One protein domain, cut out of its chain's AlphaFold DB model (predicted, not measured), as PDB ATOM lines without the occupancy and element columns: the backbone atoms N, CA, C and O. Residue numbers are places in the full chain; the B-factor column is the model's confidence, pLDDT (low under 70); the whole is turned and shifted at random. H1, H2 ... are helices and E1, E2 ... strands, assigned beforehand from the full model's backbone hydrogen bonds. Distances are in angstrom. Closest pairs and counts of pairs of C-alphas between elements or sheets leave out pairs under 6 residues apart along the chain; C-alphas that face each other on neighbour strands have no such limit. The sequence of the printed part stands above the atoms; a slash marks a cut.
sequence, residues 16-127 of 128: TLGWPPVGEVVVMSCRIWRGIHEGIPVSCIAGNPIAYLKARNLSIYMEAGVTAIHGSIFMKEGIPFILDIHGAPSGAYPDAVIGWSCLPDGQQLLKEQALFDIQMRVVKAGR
ATOM      1  N   THR A  16     105.158 118.901 116.208       85.00
ATOM      2  CA  THR A  16     103.793 119.000 116.735       85.00
ATOM      3  C   THR A  16     103.251 117.601 117.031       85.00
ATOM      4  O   THR A  16     103.447 116.678 116.244       85.00
ATOM      5  N   LEU A  17     102.578 117.416 118.173       84.94
ATOM      6  CA  LEU A  17     101.948 116.138 118.534       84.94
ATOM      7  C   LEU A  17     100.681 115.889 117.712       84.94
ATOM      8  O   LEU A  17      99.929 116.814 117.408       84.94
ATOM      9  N   GLY A  18     100.392 114.616 117.450       82.62
ATOM     10  CA  GLY A  18      99.166 114.198 116.780       82.62
ATOM     11  C   GLY A  18      99.258 114.309 115.263       82.62
ATOM     12  O   GLY A  18     100.307 114.056 114.678       82.62
ATOM     13  N   TRP A  19      98.132 114.604 114.618       84.50
ATOM     14  CA  TRP A  19      98.012 114.521 113.163       84.50
ATOM     15  C   TRP A  19      98.445 115.819 112.477       84.50
ATOM     16  O   TRP A  19      98.146 116.898 112.996       84.50
ATOM     17  N   PRO A  20      99.117 115.737 111.314       87.12
ATOM     18  CA  PRO A  20      99.386 116.910 110.498       87.12
ATOM     19  C   PRO A  20      98.113 117.439 109.826       87.12
ATOM     20  O   PRO A  20      97.118 116.709 109.711       87.12
ATOM     21  N   PRO A  21      98.142 118.690 109.340       87.94
ATOM     22  CA  PRO A  21      97.098 119.224 108.485       87.94
ATOM     23  C   PRO A  21      96.892 118.355 107.239       87.94
ATOM     24  O   PRO A  21      97.832 117.804 106.660       87.94
ATOM     25  N   VAL A  22      95.635 118.230 106.819       89.69
ATOM     26  CA  VAL A  22      95.264 117.457 105.628       89.69
ATOM     27  C   VAL A  22      95.840 118.134 104.382       89.69
ATOM     28  O   VAL A  22      95.646 119.329 104.179       89.69
ATOM     29  N   GLY A  23      96.500 117.354 103.526       85.69
ATOM     30  CA  GLY A  23      97.071 117.819 102.260       85.69
ATOM     31  C   GLY A  23      98.434 118.510 102.366       85.69
ATOM     32  O   GLY A  23      99.021 118.819 101.330       85.69
ATOM     33  N   GLU A  24      98.970 118.718 103.569       86.81
ATOM     34  CA  GLU A  24     100.315 119.267 103.745       86.81
ATOM     35  C   GLU A  24     101.372 118.162 103.712       86.81
ATOM     36  O   GLU A  24     101.230 117.121 104.359       86.81
ATOM     37  N   VAL A  25     102.443 118.391 102.945       87.38
ATOM     38  CA  VAL A  25     103.577 117.467 102.892       87.38
ATOM     39  C   VAL A  25     104.500 117.745 104.076       87.38
ATOM     40  O   VAL A  25     105.092 118.818 104.190       87.38
ATOM     41  N   VAL A  26     104.625 116.757 104.950       87.56
ATOM     42  CA  VAL A  26     105.316 116.837 106.238       87.56
ATOM     43  C   VAL A  26     106.213 115.617 106.455       87.56
ATOM     44  O   VAL A  26     106.120 114.607 105.748       87.56
ATOM     45  N   VAL A  27     107.057 115.687 107.481       87.69
ATOM     46  CA  VAL A  27     107.665 114.508 108.104       87.69
ATOM     47  C   VAL A  27     106.744 114.047 109.226       87.69
ATOM     48  O   VAL A  27     106.510 114.793 110.172       87.69
ATOM     49  N   MET A  28     106.235 112.819 109.153       88.06
ATOM     50  CA  MET A  28     105.455 112.190 110.222       88.06
ATOM     51  C   MET A  28     106.304 111.155 110.951       88.06
ATOM     52  O   MET A  28     106.892 110.280 110.320       88.06
ATOM     53  N   SER A  29     106.327 111.210 112.279       88.00
ATOM     54  CA  SER A  29     106.823 110.123 113.118       88.00
ATOM     55  C   SER A  29     105.664 109.187 113.438       88.00
ATOM     56  O   SER A  29     104.653 109.606 114.006       88.00
ATOM     57  N   CYS A  30     105.809 107.920 113.072       88.56
ATOM     58  CA  CYS A  30     104.773 106.905 113.178       88.56
ATOM     59  C   CYS A  30     105.250 105.708 114.001       88.56
ATOM     60  O   CYS A  30     106.407 105.289 113.921       88.56
ATOM     61  N   ARG A  31     104.331 105.102 114.754       90.56
ATOM     62  CA  ARG A  31     104.550 103.806 115.403       90.56
ATOM     63  C   ARG A  31     104.647 102.712 114.354       90.56
ATOM     64  O   ARG A  31     103.788 102.590 113.484       90.56
ATOM     65  N   ILE A  32     105.660 101.872 114.483       92.25
ATOM     66  CA  ILE A  32     105.837 100.669 113.677       92.25
ATOM     67  C   ILE A  32     106.024  99.478 114.601       92.25
ATOM     68  O   ILE A  32     106.712  99.556 115.611       92.25
ATOM     69  N   TRP A  33     105.424  98.364 114.227       93.81
ATOM     70  CA  TRP A  33     105.533  97.095 114.918       93.81
ATOM     71  C   TRP A  33     106.315  96.146 114.034       93.81
ATOM     72  O   TRP A  33     106.061  96.085 112.827       93.81
ATOM     73  N   ARG A  34     107.269  95.420 114.613       93.75
ATOM     74  CA  ARG A  34     108.120  94.474 113.884       93.75
ATOM     75  C   ARG A  34     108.134  93.129 114.591       93.75
ATOM     76  O   ARG A  34     108.220  93.072 115.809       93.75
ATOM     77  N   GLY A  35     108.049  92.049 113.833       92.81
ATOM     78  CA  GLY A  35     108.105  90.689 114.355       92.81
ATOM     79  C   GLY A  35     108.615  89.718 113.300       92.81
ATOM     80  O   GLY A  35     108.947  90.111 112.179       92.81
ATOM     81  N   ILE A  36     108.674  88.441 113.663       94.50
ATOM     82  CA  ILE A  36     109.071  87.355 112.766       94.50
ATOM     83  C   ILE A  36     107.962  86.302 112.784       94.50
ATOM     84  O   ILE A  36     107.521  85.884 113.854       94.50
ATOM     85  N   HIS A  37     107.527  85.865 111.603       92.88
ATOM     86  CA  HIS A  37     106.583  84.764 111.426       92.88
ATOM     87  C   HIS A  37     107.187  83.739 110.471       92.88
ATOM     88  O   HIS A  37     107.545  84.096 109.356       92.88
ATOM     89  N   GLU A  38     107.357  82.490 110.917       94.00
ATOM     90  CA  GLU A  38     107.942  81.406 110.101       94.00
ATOM     91  C   GLU A  38     109.307  81.766 109.472       94.00
ATOM     92  O   GLU A  38     109.632  81.380 108.354       94.00
ATOM     93  N   GLY A  39     110.123  82.548 110.189       92.69
ATOM     94  CA  GLY A  39     111.422  83.031 109.703       92.69
ATOM     95  C   GLY A  39     111.352  84.244 108.767       92.69
ATOM     96  O   GLY A  39     112.395  84.768 108.381       92.69
ATOM     97  N   ILE A  40     110.154  84.735 108.442       93.50
ATOM     98  CA  ILE A  40     109.936  85.893 107.572       93.50
ATOM     99  C   ILE A  40     109.705  87.148 108.430       93.50
ATOM    100  O   ILE A  40     108.848  87.134 109.321       93.50
ATOM    101  N   PRO A  41     110.434  88.254 108.182       92.25
ATOM    102  CA  PRO A  41     110.165  89.529 108.832       92.25
ATOM    103  C   PRO A  41     108.778  90.064 108.465       92.25
ATOM    104  O   PRO A  41     108.424  90.170 107.290       92.25
ATOM    105  N   VAL A  42     108.017  90.463 109.478       92.88
ATOM    106  CA  VAL A  42     106.695  91.077 109.327       92.88
ATOM    107  C   VAL A  42     106.711  92.433 110.014       92.88
ATOM    108  O   VAL A  42     107.223  92.573 111.126       92.88
ATOM    109  N   SER A  43     106.139  93.448 109.368       92.62
ATOM    110  CA  SER A  43     105.984  94.764 109.983       92.62
ATOM    111  C   SER A  43     104.663  95.426 109.617       92.62
ATOM    112  O   SER A  43     104.098  95.168 108.552       92.62
ATOM    113  N   CYS A  44     104.170  96.279 110.511       92.44
ATOM    114  CA  CYS A  44     103.006  97.121 110.254       92.44
ATOM    115  C   CYS A  44     103.143  98.475 110.954       92.44
ATOM    116  O   CYS A  44     103.616  98.550 112.087       92.44
ATOM    117  N   ILE A  45     102.696  99.542 110.295       92.50
ATOM    118  CA  ILE A  45     102.705 100.903 110.839       92.50
ATOM    119  C   ILE A  45     101.292 101.201 111.338       92.50
ATOM    120  O   ILE A  45     100.396 101.446 110.538       92.50
ATOM    121  N   ALA A  46     101.069 101.090 112.645       91.62
ATOM    122  CA  ALA A  46      99.741 101.161 113.257       91.62
ATOM    123  C   ALA A  46      99.828 101.691 114.691       91.62
ATOM    124  O   ALA A  46     100.832 101.464 115.376       91.62
ATOM    125  N   GLY A  47      98.757 102.318 115.187       89.88
ATOM    126  CA  GLY A  47      98.655 102.675 116.603       89.88
ATOM    127  C   GLY A  47      98.727 101.444 117.515       89.88
ATOM    128  O   GLY A  47      99.370 101.493 118.568       89.88
ATOM    129  N   ASN A  48      98.138 100.329 117.068       90.75
ATOM    130  CA  ASN A  48      98.152  99.013 117.713       90.75
ATOM    131  C   ASN A  48      98.177  97.888 116.642       90.75
ATOM    132  O   ASN A  48      97.414  97.966 115.676       90.75
ATOM    133  N   PRO A  49      98.991  96.820 116.783       93.12
ATOM    134  CA  PRO A  49      99.146  95.804 115.743       93.12
ATOM    135  C   PRO A  49      98.030  94.747 115.748       93.12
ATOM    136  O   PRO A  49      97.950  93.946 114.819       93.12
ATOM    137  N   ILE A  50      97.156  94.711 116.763       92.56
ATOM    138  CA  ILE A  50      96.156  93.646 116.952       92.56
ATOM    139  C   ILE A  50      95.232  93.512 115.740       92.56
ATOM    140  O   ILE A  50      94.953  92.394 115.309       92.56
ATOM    141  N   ALA A  51      94.749  94.625 115.181       89.25
ATOM    142  CA  ALA A  51      93.863  94.588 114.018       89.25
ATOM    143  C   ALA A  51      94.576  94.013 112.783       89.25
ATOM    144  O   ALA A  51      94.019  93.162 112.090       89.25
ATOM    145  N   TYR A  52      95.832  94.415 112.560       89.88
ATOM    146  CA  TYR A  52      96.677  93.884 111.493       89.88
ATOM    147  C   TYR A  52      96.923  92.378 111.659       89.88
ATOM    148  O   TYR A  52      96.710  91.611 110.719       89.88
ATOM    149  N   LEU A  53      97.304  91.944 112.865       92.56
ATOM    150  CA  LEU A  53      97.552  90.537 113.184       92.56
ATOM    151  C   LEU A  53      96.296  89.684 112.969       92.56
ATOM    152  O   LEU A  53      96.361  88.661 112.290       92.56
ATOM    153  N   LYS A  54      95.134  90.142 113.457       93.38
ATOM    154  CA  LYS A  54      93.843  89.466 113.249       93.38
ATOM    155  C   LYS A  54      93.477  89.360 111.770       93.38
ATOM    156  O   LYS A  54      93.120  88.278 111.317       93.38
ATOM    157  N   ALA A  55      93.598  90.450 111.008       90.50
ATOM    158  CA  ALA A  55      93.270  90.467 109.579       90.50
ATOM    159  C   ALA A  55      94.168  89.535 108.747       90.50
ATOM    160  O   ALA A  55      93.755  89.049 107.696       90.50
ATOM    161  N   ARG A  56      95.394  89.282 109.216       90.50
ATOM    162  CA  ARG A  56      96.364  88.389 108.572       90.50
ATOM    163  C   ARG A  56      96.398  86.982 109.176       90.50
ATOM    164  O   ARG A  56      97.198  86.172 108.723       90.50
ATOM    165  N   ASN A  57      95.548  86.690 110.165       94.38
ATOM    166  CA  ASN A  57      95.551  85.441 110.932       94.38
ATOM    167  C   ASN A  57      96.939  85.084 111.512       94.38
ATOM    168  O   ASN A  57      97.361  83.931 111.502       94.38
ATOM    169  N   LEU A  58      97.664  86.094 111.999       93.56
ATOM    170  CA  LEU A  58      98.992  85.945 112.588       93.56
ATOM    171  C   LEU A  58      98.896  85.923 114.115       93.56
ATOM    172  O   LEU A  58      98.309  86.818 114.721       93.56
ATOM    173  N   SER A  59      99.541  84.938 114.741       94.31
ATOM    174  CA  SER A  59      99.690  84.843 116.197       94.31
ATOM    175  C   SER A  59     101.166  84.941 116.579       94.31
ATOM    176  O   SER A  59     101.797  83.948 116.937       94.31
ATOM    177  N   ILE A  60     101.726  86.145 116.457       94.38
ATOM    178  CA  ILE A  60     103.128  86.446 116.776       94.38
ATOM    179  C   ILE A  60     103.222  87.603 117.769       94.38
ATOM    180  O   ILE A  60     102.341  88.461 117.830       94.38
ATOM    181  N   TYR A  61     104.327  87.651 118.509       93.69
ATOM    182  CA  TYR A  61     104.721  88.850 119.237       93.69
ATOM    183  C   TYR A  61     105.339  89.867 118.271       93.69
ATOM    184  O   TYR A  61     106.083  89.495 117.359       93.69
ATOM    185  N   MET A  62     105.040  91.147 118.481       94.12
ATOM    186  CA  MET A  62     105.653  92.244 117.739       94.12
ATOM    187  C   MET A  62     106.270  93.247 118.708       94.12
ATOM    188  O   MET A  62     105.644  93.649 119.686       94.12
ATOM    189  N   GLU A  63     107.483  93.679 118.399       94.00
ATOM    190  CA  GLU A  63     108.198  94.730 119.105       94.00
ATOM    191  C   GLU A  63     107.774  96.105 118.578       94.00
ATOM    192  O   GLU A  63     107.665  96.318 117.365       94.00
ATOM    193  N   ALA A  64     107.528  97.036 119.500       90.88
ATOM    194  CA  ALA A  64     107.195  98.414 119.178       90.88
ATOM    195  C   ALA A  64     108.449  99.207 118.785       90.88
ATOM    196  O   ALA A  64     109.505  99.092 119.400       90.88
ATOM    197  N   GLY A  65     108.310 100.079 117.796       87.50
ATOM    198  CA  GLY A  65     109.339 101.018 117.386       87.50
ATOM    199  C   GLY A  65     108.745 102.244 116.708       87.50
ATOM    200  O   GLY A  65     107.528 102.433 116.649       87.50
ATOM    201  N   VAL A  66     109.629 103.080 116.169       86.81
ATOM    202  CA  VAL A  66     109.266 104.318 115.473       86.81
ATOM    203  C   VAL A  66     109.829 104.302 114.052       86.81
ATOM    204  O   VAL A  66     110.881 103.714 113.782       86.81
ATOM    205  N   THR A  67     109.086 104.888 113.120       86.06
ATOM    206  CA  THR A  67     109.505 105.124 111.738       86.06
ATOM    207  C   THR A  67     109.080 106.510 111.275       86.06
ATOM    208  O   THR A  67     108.167 107.088 111.854       86.06
ATOM    209  N   ALA A  68     109.757 107.056 110.269       84.94
ATOM    210  CA  ALA A  68     109.392 108.328 109.665       84.94
ATOM    211  C   ALA A  68     108.744 108.081 108.302       84.94
ATOM    212  O   ALA A  68     109.263 107.303 107.499       84.94
ATOM    213  N   ILE A  69     107.625 108.750 108.044       86.06
ATOM    214  CA  ILE A  69     106.982 108.794 106.734       86.06
ATOM    215  C   ILE A  69     106.996 110.243 106.266       86.06
ATOM    216  O   ILE A  69     106.423 111.119 106.908       86.06
ATOM    217  N   HIS A  70     107.635 110.483 105.128       87.56
ATOM    218  CA  HIS A  70     107.476 111.726 104.390       87.56
ATOM    219  C   HIS A  70     106.216 111.613 103.540       87.56
ATOM    220  O   HIS A  70     106.064 110.641 102.794       87.56
ATOM    221  N   GLY A  71     105.306 112.568 103.666       88.31
ATOM    222  CA  GLY A  71     104.018 112.451 103.003       88.31
ATOM    223  C   GLY A  71     102.967 113.387 103.564       88.31
ATOM    224  O   GLY A  71     103.296 114.376 104.207       88.31
ATOM    225  N   SER A  72     101.703 113.063 103.328       89.62
ATOM    226  CA  SER A  72     100.565 113.872 103.769       89.62
ATOM    227  C   SER A  72      99.423 113.003 104.286       89.62
ATOM    228  O   SER A  72      99.318 111.819 103.950       89.62
ATOM    229  N   ILE A  73      98.546 113.597 105.095       89.62
ATOM    230  CA  ILE A  73      97.253 112.992 105.424       89.62
ATOM    231  C   ILE A  73      96.244 113.382 104.352       89.62
ATOM    232  O   ILE A  73      96.099 114.554 104.006       89.62
ATOM    233  N   PHE A  74      95.513 112.393 103.859       88.38
ATOM    234  CA  PHE A  74      94.451 112.539 102.879       88.38
ATOM    235  C   PHE A  74      93.136 112.007 103.448       88.38
ATOM    236  O   PHE A  74      93.105 110.941 104.055       88.38
ATOM    237  N   MET A  75      92.039 112.729 103.230       88.38
ATOM    238  CA  MET A  75      90.709 112.307 103.670       88.38
ATOM    239  C   MET A  75      89.918 111.759 102.483       88.38
ATOM    240  O   MET A  75      89.693 112.473 101.507       88.38
ATOM    241  N   LYS A  76      89.430 110.522 102.591       84.75
ATOM    242  CA  LYS A  76      88.488 109.931 101.633       84.75
ATOM    243  C   LYS A  76      87.250 109.463 102.374       84.75
ATOM    244  O   LYS A  76      87.361 108.644 103.275       84.75
ATOM    245  N   GLU A  77      86.083 109.988 102.004       89.00
ATOM    246  CA  GLU A  77      84.796 109.610 102.622       89.00
ATOM    247  C   GLU A  77      84.794 109.769 104.159       89.00
ATOM    248  O   GLU A  77      84.179 108.999 104.887       89.00
ATOM    249  N   GLY A  78      85.518 110.772 104.673       83.56
ATOM    250  CA  GLY A  78      85.667 111.005 106.115       83.56
ATOM    251  C   GLY A  78      86.679 110.088 106.815       83.56
ATOM    252  O   GLY A  78      86.895 110.238 108.014       83.56
ATOM    253  N   ILE A  79      87.333 109.185 106.081       84.38
ATOM    254  CA  ILE A  79      88.369 108.287 106.593       84.38
ATOM    255  C   ILE A  79      89.752 108.868 106.252       84.38
ATOM    256  O   ILE A  79      89.997 109.201 105.088       84.38
ATOM    257  N   PRO A  80      90.662 108.997 107.232       86.56
ATOM    258  CA  PRO A  80      92.022 109.448 106.984       86.56
ATOM    259  C   PRO A  80      92.880 108.327 106.392       86.56
ATOM    260  O   PRO A  80      92.761 107.160 106.763       86.56
ATOM    261  N   PHE A  81      93.795 108.704 105.508       86.94
ATOM    262  CA  PHE A  81      94.813 107.854 104.902       86.94
ATOM    263  C   PHE A  81      96.145 108.594 104.912       86.94
ATOM    264  O   PHE A  81      96.181 109.814 104.767       86.94
ATOM    265  N   ILE A  82      97.243 107.858 105.051       88.44
ATOM    266  CA  ILE A  82      98.583 108.414 104.874       88.44
ATOM    267  C   ILE A  82      98.987 108.178 103.420       88.44
ATOM    268  O   ILE A  82      98.996 107.035 102.962       88.44
ATOM    269  N   LEU A  83      99.321 109.242 102.699       87.25
ATOM    270  CA  LEU A  83      99.974 109.168 101.394       87.25
ATOM    271  C   LEU A  83     101.462 109.451 101.570       87.25
ATOM    272  O   LEU A  83     101.821 110.352 102.327       87.25
ATOM    273  N   ASP A  84     102.323 108.707 100.886       84.25
ATOM    274  CA  ASP A  84     103.747 109.030 100.819       84.25
ATOM    275  C   ASP A  84     104.017 110.266  99.935       84.25
ATOM    276  O   ASP A  84     103.103 110.858  99.352       84.25
ATOM    277  N   ILE A  85     105.285 110.670  99.818       79.31
ATOM    278  CA  ILE A  85     105.703 111.809  98.977       79.31
ATOM    279  C   ILE A  85     105.340 111.669  97.495       79.31
ATOM    280  O   ILE A  85     105.327 112.667  96.779       79.31
ATOM    281  N   HIS A  86     105.080 110.452  97.019       76.69
ATOM    282  CA  HIS A  86     104.703 110.174  95.636       76.69
ATOM    283  C   HIS A  86     103.180 110.113  95.456       76.69
ATOM    284  O   HIS A  86     102.702 109.881  94.345       76.69
ATOM    285  N   GLY A  87     102.410 110.335  96.526       72.62
ATOM    286  CA  GLY A  87     100.953 110.256  96.518       72.62
ATOM    287  C   GLY A  87     100.421 108.823  96.574       72.62
ATOM    288  O   GLY A  87      99.224 108.617  96.358       72.62
ATOM    289  N   ALA A  88     101.268 107.830  96.855       78.56
ATOM    290  CA  ALA A  88     100.832 106.451  97.008       78.56
ATOM    291  C   ALA A  88     100.322 106.207  98.439       78.56
ATOM    292  O   ALA A  88     100.913 106.720  99.392       78.56
ATOM    293  N   PRO A  89      99.252 105.410  98.636       77.25
ATOM    294  CA  PRO A  89      98.814 105.022  99.970       77.25
ATOM    295  C   PRO A  89      99.941 104.307 100.713       77.25
ATOM    296  O   PRO A  89     100.352 103.205 100.345       77.25
ATOM    297  N   SER A  90     100.426 104.928 101.784       70.94
ATOM    298  CA  SER A  90     101.302 104.267 102.733       70.94
ATOM    299  C   SER A  90     100.459 103.215 103.445       70.94
ATOM    300  O   SER A  90      99.356 103.512 103.899       70.94
ATOM    301  N   GLY A  91     100.941 101.977 103.564       74.25
ATOM    302  CA  GLY A  91     100.274 100.903 104.322       74.25
ATOM    303  C   GLY A  91     100.195 101.161 105.838       74.25
ATOM    304  O   GLY A  91     100.175 100.215 106.624       74.25
ATOM    305  N   ALA A  92     100.224 102.431 106.236       79.31
ATOM    306  CA  ALA A  92     100.202 102.957 107.579       79.31
ATOM    307  C   ALA A  92      98.795 103.418 107.957       79.31
ATOM    308  O   ALA A  92      98.116 104.113 107.198       79.31
ATOM    309  N   TYR A  93      98.377 103.054 109.165       83.12
ATOM    310  CA  TYR A  93      97.116 103.509 109.729       83.12
ATOM    311  C   TYR A  93      97.280 104.921 110.323       83.12
ATOM    312  O   TYR A  93      98.317 105.209 110.923       83.12
ATOM    313  N   PRO A  94      96.276 105.809 110.207       79.19
ATOM    314  CA  PRO A  94      96.363 107.181 110.730       79.19
ATOM    315  C   PRO A  94      96.608 107.263 112.241       79.19
ATOM    316  O   PRO A  94      97.259 108.183 112.729       79.19
ATOM    317  N   ASP A  95      96.125 106.275 112.994       86.69
ATOM    318  CA  ASP A  95      96.339 106.158 114.440       86.69
ATOM    319  C   ASP A  95      97.801 105.847 114.816       86.69
ATOM    320  O   ASP A  95      98.165 105.892 115.993       86.69
ATOM    321  N   ALA A  96      98.654 105.545 113.831       89.00
ATOM    322  CA  ALA A  96     100.081 105.341 114.026       89.00
ATOM    323  C   ALA A  96     100.845 106.649 114.246       89.00
ATOM    324  O   ALA A  96     101.947 106.599 114.797       89.00
ATOM    325  N   VAL A  97     100.315 107.794 113.802       89.75
ATOM    326  CA  VAL A  97     101.023 109.080 113.849       89.75
ATOM    327  C   VAL A  97     101.175 109.545 115.299       89.75
ATOM    328  O   VAL A  97     100.195 109.723 116.022       89.75
ATOM    329  N   ILE A  98     102.422 109.751 115.720       88.62
ATOM    330  CA  ILE A  98     102.791 110.267 117.046       88.62
ATOM    331  C   ILE A  98     102.886 111.794 116.996       88.62
ATOM    332  O   ILE A  98     102.394 112.491 117.885       88.62
ATOM    333  N   GLY A  99     103.524 112.308 115.949       87.12
ATOM    334  CA  GLY A  99     103.725 113.731 115.724       87.12
ATOM    335  C   GLY A  99     104.334 113.995 114.356       87.12
ATOM    336  O   GLY A  99     104.676 113.063 113.624       87.12
ATOM    337  N   TRP A 100     104.468 115.267 114.014       89.44
ATOM    338  CA  TRP A 100     104.895 115.708 112.694       89.44
ATOM    339  C   TRP A 100     105.686 117.016 112.750       89.44
ATOM    340  O   TRP A 100     105.575 117.774 113.710       89.44
ATOM    341  N   SER A 101     106.461 117.284 111.706       84.69
ATOM    342  CA  SER A 101     107.151 118.555 111.469       84.69
ATOM    343  C   SER A 101     106.996 118.938 110.002       84.69
ATOM    344  O   SER A 101     106.947 118.062 109.132       84.69
ATOM    345  N   CYS A 102     106.948 120.236 109.707       84.25
ATOM    346  CA  CYS A 102     107.073 120.710 108.332       84.25
ATOM    347  C   CYS A 102     108.400 120.220 107.740       84.25
ATOM    348  O   CYS A 102     109.409 120.164 108.450       84.25
ATOM    349  N   LEU A 103     108.400 119.881 106.448       70.88
ATOM    350  CA  LEU A 103     109.648 119.615 105.739       70.88
ATOM    351  C   LEU A 103     110.468 120.906 105.713       70.88
ATOM    352  O   LEU A 103     109.946 121.939 105.285       70.88
ATOM    353  N   PRO A 104     111.732 120.883 106.145       61.69
ATOM    354  CA  PRO A 104     112.557 122.062 106.005       61.69
ATOM    355  C   PRO A 104     112.994 122.228 104.537       61.69
ATOM    356  O   PRO A 104     113.046 121.250 103.783       61.69
ATOM    357  N   ASP A 105     113.341 123.454 104.131       56.41
ATOM    358  CA  ASP A 105     113.788 123.753 102.764       56.41
ATOM    359  C   ASP A 105     114.902 122.788 102.313       56.41
ATOM    360  O   ASP A 105     115.793 122.433 103.092       56.41
ATOM    361  N   GLY A 106     114.839 122.355 101.046       52.19
ATOM    362  CA  GLY A 106     115.394 121.104 100.486       52.19
ATOM    363  C   GLY A 106     116.877 120.743 100.702       52.19
ATOM    364  O   GLY A 106     117.324 119.711 100.210       52.19
ATOM    365  N   GLN A 107     117.651 121.529 101.450       49.00
ATOM    366  CA  GLN A 107     119.007 121.206 101.916       49.00
ATOM    367  C   GLN A 107     119.040 120.567 103.322       49.00
ATOM    368  O   GLN A 107     120.050 119.978 103.714       49.00
ATOM    369  N   GLN A 108     117.955 120.662 104.095       50.09
ATOM    370  CA  GLN A 108     117.839 120.096 105.448       50.09
ATOM    371  C   GLN A 108     117.287 118.658 105.463       50.09
ATOM    372  O   GLN A 108     117.531 117.933 106.424       50.09
ATOM    373  N   LEU A 109     116.657 118.210 104.371       50.50
ATOM    374  CA  LEU A 109     116.144 116.844 104.187       50.50
ATOM    375  C   LEU A 109     117.223 115.766 104.437       50.50
ATOM    376  O   LEU A 109     116.997 114.771 105.119       50.50
ATOM    377  N   LEU A 110     118.446 116.015 103.950       50.72
ATOM    378  CA  LEU A 110     119.614 115.146 104.152       50.72
ATOM    379  C   LEU A 110     120.132 115.169 105.601       50.72
ATOM    380  O   LEU A 110     120.725 114.196 106.065       50.72
ATOM    381  N   LYS A 111     119.917 116.272 106.328       46.59
ATOM    382  CA  LYS A 111     120.323 116.416 107.735       46.59
ATOM    383  C   LYS A 111     119.329 115.749 108.686       46.59
ATOM    384  O   LYS A 111     119.742 115.237 109.722       46.59
ATOM    385  N   GLU A 112     118.046 115.695 108.335       52.12
ATOM    386  CA  GLU A 112     117.024 115.021 109.146       52.12
ATOM    387  C   GLU A 112     117.047 113.500 108.999       52.12
ATOM    388  O   GLU A 112     116.809 112.785 109.973       52.12
ATOM    389  N   GLN A 113     117.476 112.992 107.844       53.84
ATOM    390  CA  GLN A 113     117.793 111.573 107.685       53.84
ATOM    391  C   GLN A 113     118.910 111.130 108.655       53.84
ATOM    392  O   GLN A 113     118.860 110.027 109.194       53.84
ATOM    393  N   ALA A 114     119.847 112.030 108.984       48.38
ATOM    394  CA  ALA A 114     120.846 111.820 110.035       48.38
ATOM    395  C   ALA A 114     120.301 112.017 111.471       48.38
ATOM    396  O   ALA A 114     120.846 111.446 112.415       48.38
ATOM    397  N   LEU A 115     119.217 112.779 111.676       50.81
ATOM    398  CA  LEU A 115     118.523 112.874 112.975       50.81
ATOM    399  C   LEU A 115     117.679 111.628 113.270       50.81
ATOM    400  O   LEU A 115     117.572 111.225 114.430       50.81
ATOM    401  N   PHE A 116     117.157 110.968 112.238       53.34
ATOM    402  CA  PHE A 116     116.538 109.647 112.351       53.34
ATOM    403  C   PHE A 116     117.545 108.595 112.879       53.34
ATOM    404  O   PHE A 116     117.225 107.817 113.780       53.34
ATOM    405  N   ASP A 117     118.810 108.670 112.447       45.50
ATOM    406  CA  ASP A 117     119.921 107.877 113.008       45.50
ATOM    407  C   ASP A 117     120.262 108.237 114.473       45.50
ATOM    408  O   ASP A 117     120.818 107.417 115.211       45.50
ATOM    409  N   ILE A 118     119.915 109.442 114.942       44.62
ATOM    410  CA  ILE A 118     120.103 109.871 116.340       44.62
ATOM    411  C   ILE A 118     118.912 109.456 117.224       44.62
ATOM    412  O   ILE A 118     119.131 109.080 118.379       44.62
ATOM    413  N   GLN A 119     117.680 109.396 116.704       46.28
ATOM    414  CA  GLN A 119     116.540 108.782 117.414       46.28
ATOM    415  C   GLN A 119     116.788 107.290 117.714       46.28
ATOM    416  O   GLN A 119     116.425 106.805 118.787       46.28
ATOM    417  N   MET A 120     117.538 106.598 116.851       44.56
ATOM    418  CA  MET A 120     118.070 105.251 117.107       44.56
ATOM    419  C   MET A 120     119.078 105.178 118.275       44.56
ATOM    420  O   MET A 120     119.302 104.097 118.824       44.56
ATOM    421  N   ARG A 121     119.693 106.293 118.702       40.62
ATOM    422  CA  ARG A 121     120.641 106.319 119.836       40.62
ATOM    423  C   ARG A 121     119.979 106.593 121.186       40.62
ATOM    424  O   ARG A 121     120.473 106.079 122.183       40.62
ATOM    425  N   VAL A 122     118.861 107.318 121.235       41.03
ATOM    426  CA  VAL A 122     118.136 107.571 122.499       41.03
ATOM    427  C   VAL A 122     117.358 106.332 122.957       41.03
ATOM    428  O   VAL A 122     117.373 106.023 124.143       41.03
ATOM    429  N   VAL A 123     116.809 105.529 122.035       40.72
ATOM    430  CA  VAL A 123     116.256 104.197 122.374       40.72
ATOM    431  C   VAL A 123     117.344 103.277 122.949       40.72
ATOM    432  O   VAL A 123     117.089 102.487 123.851       40.72
ATOM    433  N   LYS A 124     118.595 103.439 122.506       36.94
ATOM    434  CA  LYS A 124     119.745 102.685 123.023       36.94
ATOM    435  C   LYS A 124     120.265 103.186 124.376       36.94
ATOM    436  O   LYS A 124     121.013 102.459 125.015       36.94
ATOM    437  N   ALA A 125     119.877 104.387 124.811       32.78
ATOM    438  CA  ALA A 125     120.091 104.882 126.175       32.78
ATOM    439  C   ALA A 125     118.983 104.424 127.149       32.78
ATOM    440  O   ALA A 125     119.058 104.723 128.334       32.78
ATOM    441  N   GLY A 126     117.986 103.681 126.647       33.19
ATOM    442  CA  GLY A 126     117.099 102.808 127.425       33.19
ATOM    443  C   GLY A 126     117.633 101.375 127.583       33.19
ATOM    444  O   GLY A 126     116.860 100.472 127.872       33.19
ATOM    445  N   ARG A 127     118.938 101.175 127.342       34.53
ATOM    446  CA  ARG A 127     119.780 100.204 128.064       34.53
ATOM    447  C   ARG A 127     119.888 100.698 129.516       34.53
ATOM    448  O   ARG A 127     120.141 101.884 129.697       34.53
TER     449      ARG A 127
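AT A GLANCE: This is residues 16 to 127 of the 128 residues of an uncharacterized protein of Diaphorobacter sp. HDW4A (UniProt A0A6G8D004). A strongly twisted sheet is built from two hairpins, E1 with E2 and E3 with E4, that are joined along E1 and E3; E3 bends by 88 degrees at residue 70, and E4 runs back beside its second part. E5 lies beside the first part of E1, the long helix H2 lies slantwise over E3, and the small helix H1 only grazes the sheet. You have 112 printed residues with five named strands and two named helices; along the chain the hairpin E1 and E2 comes first, then H1, then the hairpin E3 and E4, then E5, and H2 last; the sheet is branched, with the neighbour pairs E1 and E2, E1 and E3, E1 and E5, and E3 and E4, each antiparallel, and the class is mixed, helices and strands. The whole is compact, with a radius of gyration of the C-alphas of 15.0 A, yet flat, with spans of 43 by 43 by 23 A.

IN THESE COORDINATES: Start at Thr 16; residues 16 to 17 make a short antiparallel pairing with residues 99 to 100. Find C-alpha 26 at (105.316, 116.837, 106.238), where E1 begins; it runs 32.5 A to residue 37. E2 is residues 40 to 45, 17.0 A, and H1 is residues 50 to 55. From C-alpha 63 at (108.198, 94.730, 119.105), E3 covers 30.4 A to residue 76. E4 follows as residues 79 to 84, 16.4 A, then E5 as residues 97 to 102, 14.2 A. H2, residues 109 to 126, runs 27.2 A to C-alpha 126 at (117.099, 102.808, 127.425).

HOW THE PARTS SIT: Look first beside E1: E2 and E5 lie on one side of it, E3 on the other side. In the hairpin E1 and E2, N 35 and O 42 are 2.9 A apart, within hydrogen-bond range. Between E1 and E3, look at N 30 and O 67, 2.8 A; between E1 and E5, at N 29 and O 99, 2.8 A. In the hairpin E3 and E4, N 74 and O 81 are 2.8 A apart. E1 and E4 are apart. H1 grazes the sheet with residues 52 to 53; its closest C-alphas to E2 are those of Tyr 52 and Cys 44, 7.2 A. H2 is on the sheet at a height of 10.2 A, over E3, only just slantwise to the strands at 30.0 degrees on the local plane; the closest C-alphas of the two are those of Ala 68 and Phe 116, 7.7 A. Each O i to N i+4 pair in H1 is within hydrogen-bond range, against 9 of 14 in H2.

THE WHOLE: The C-alphas farthest apart are those of Glu 77 and Arg 127, 44.3 A. The printed part has no cut. The link from E4 to E5, residues 85 to 96, is long. Read the B-factor column: the mean pLDDT of the printed part is 79.0, and residues 104 to 127 are under 70.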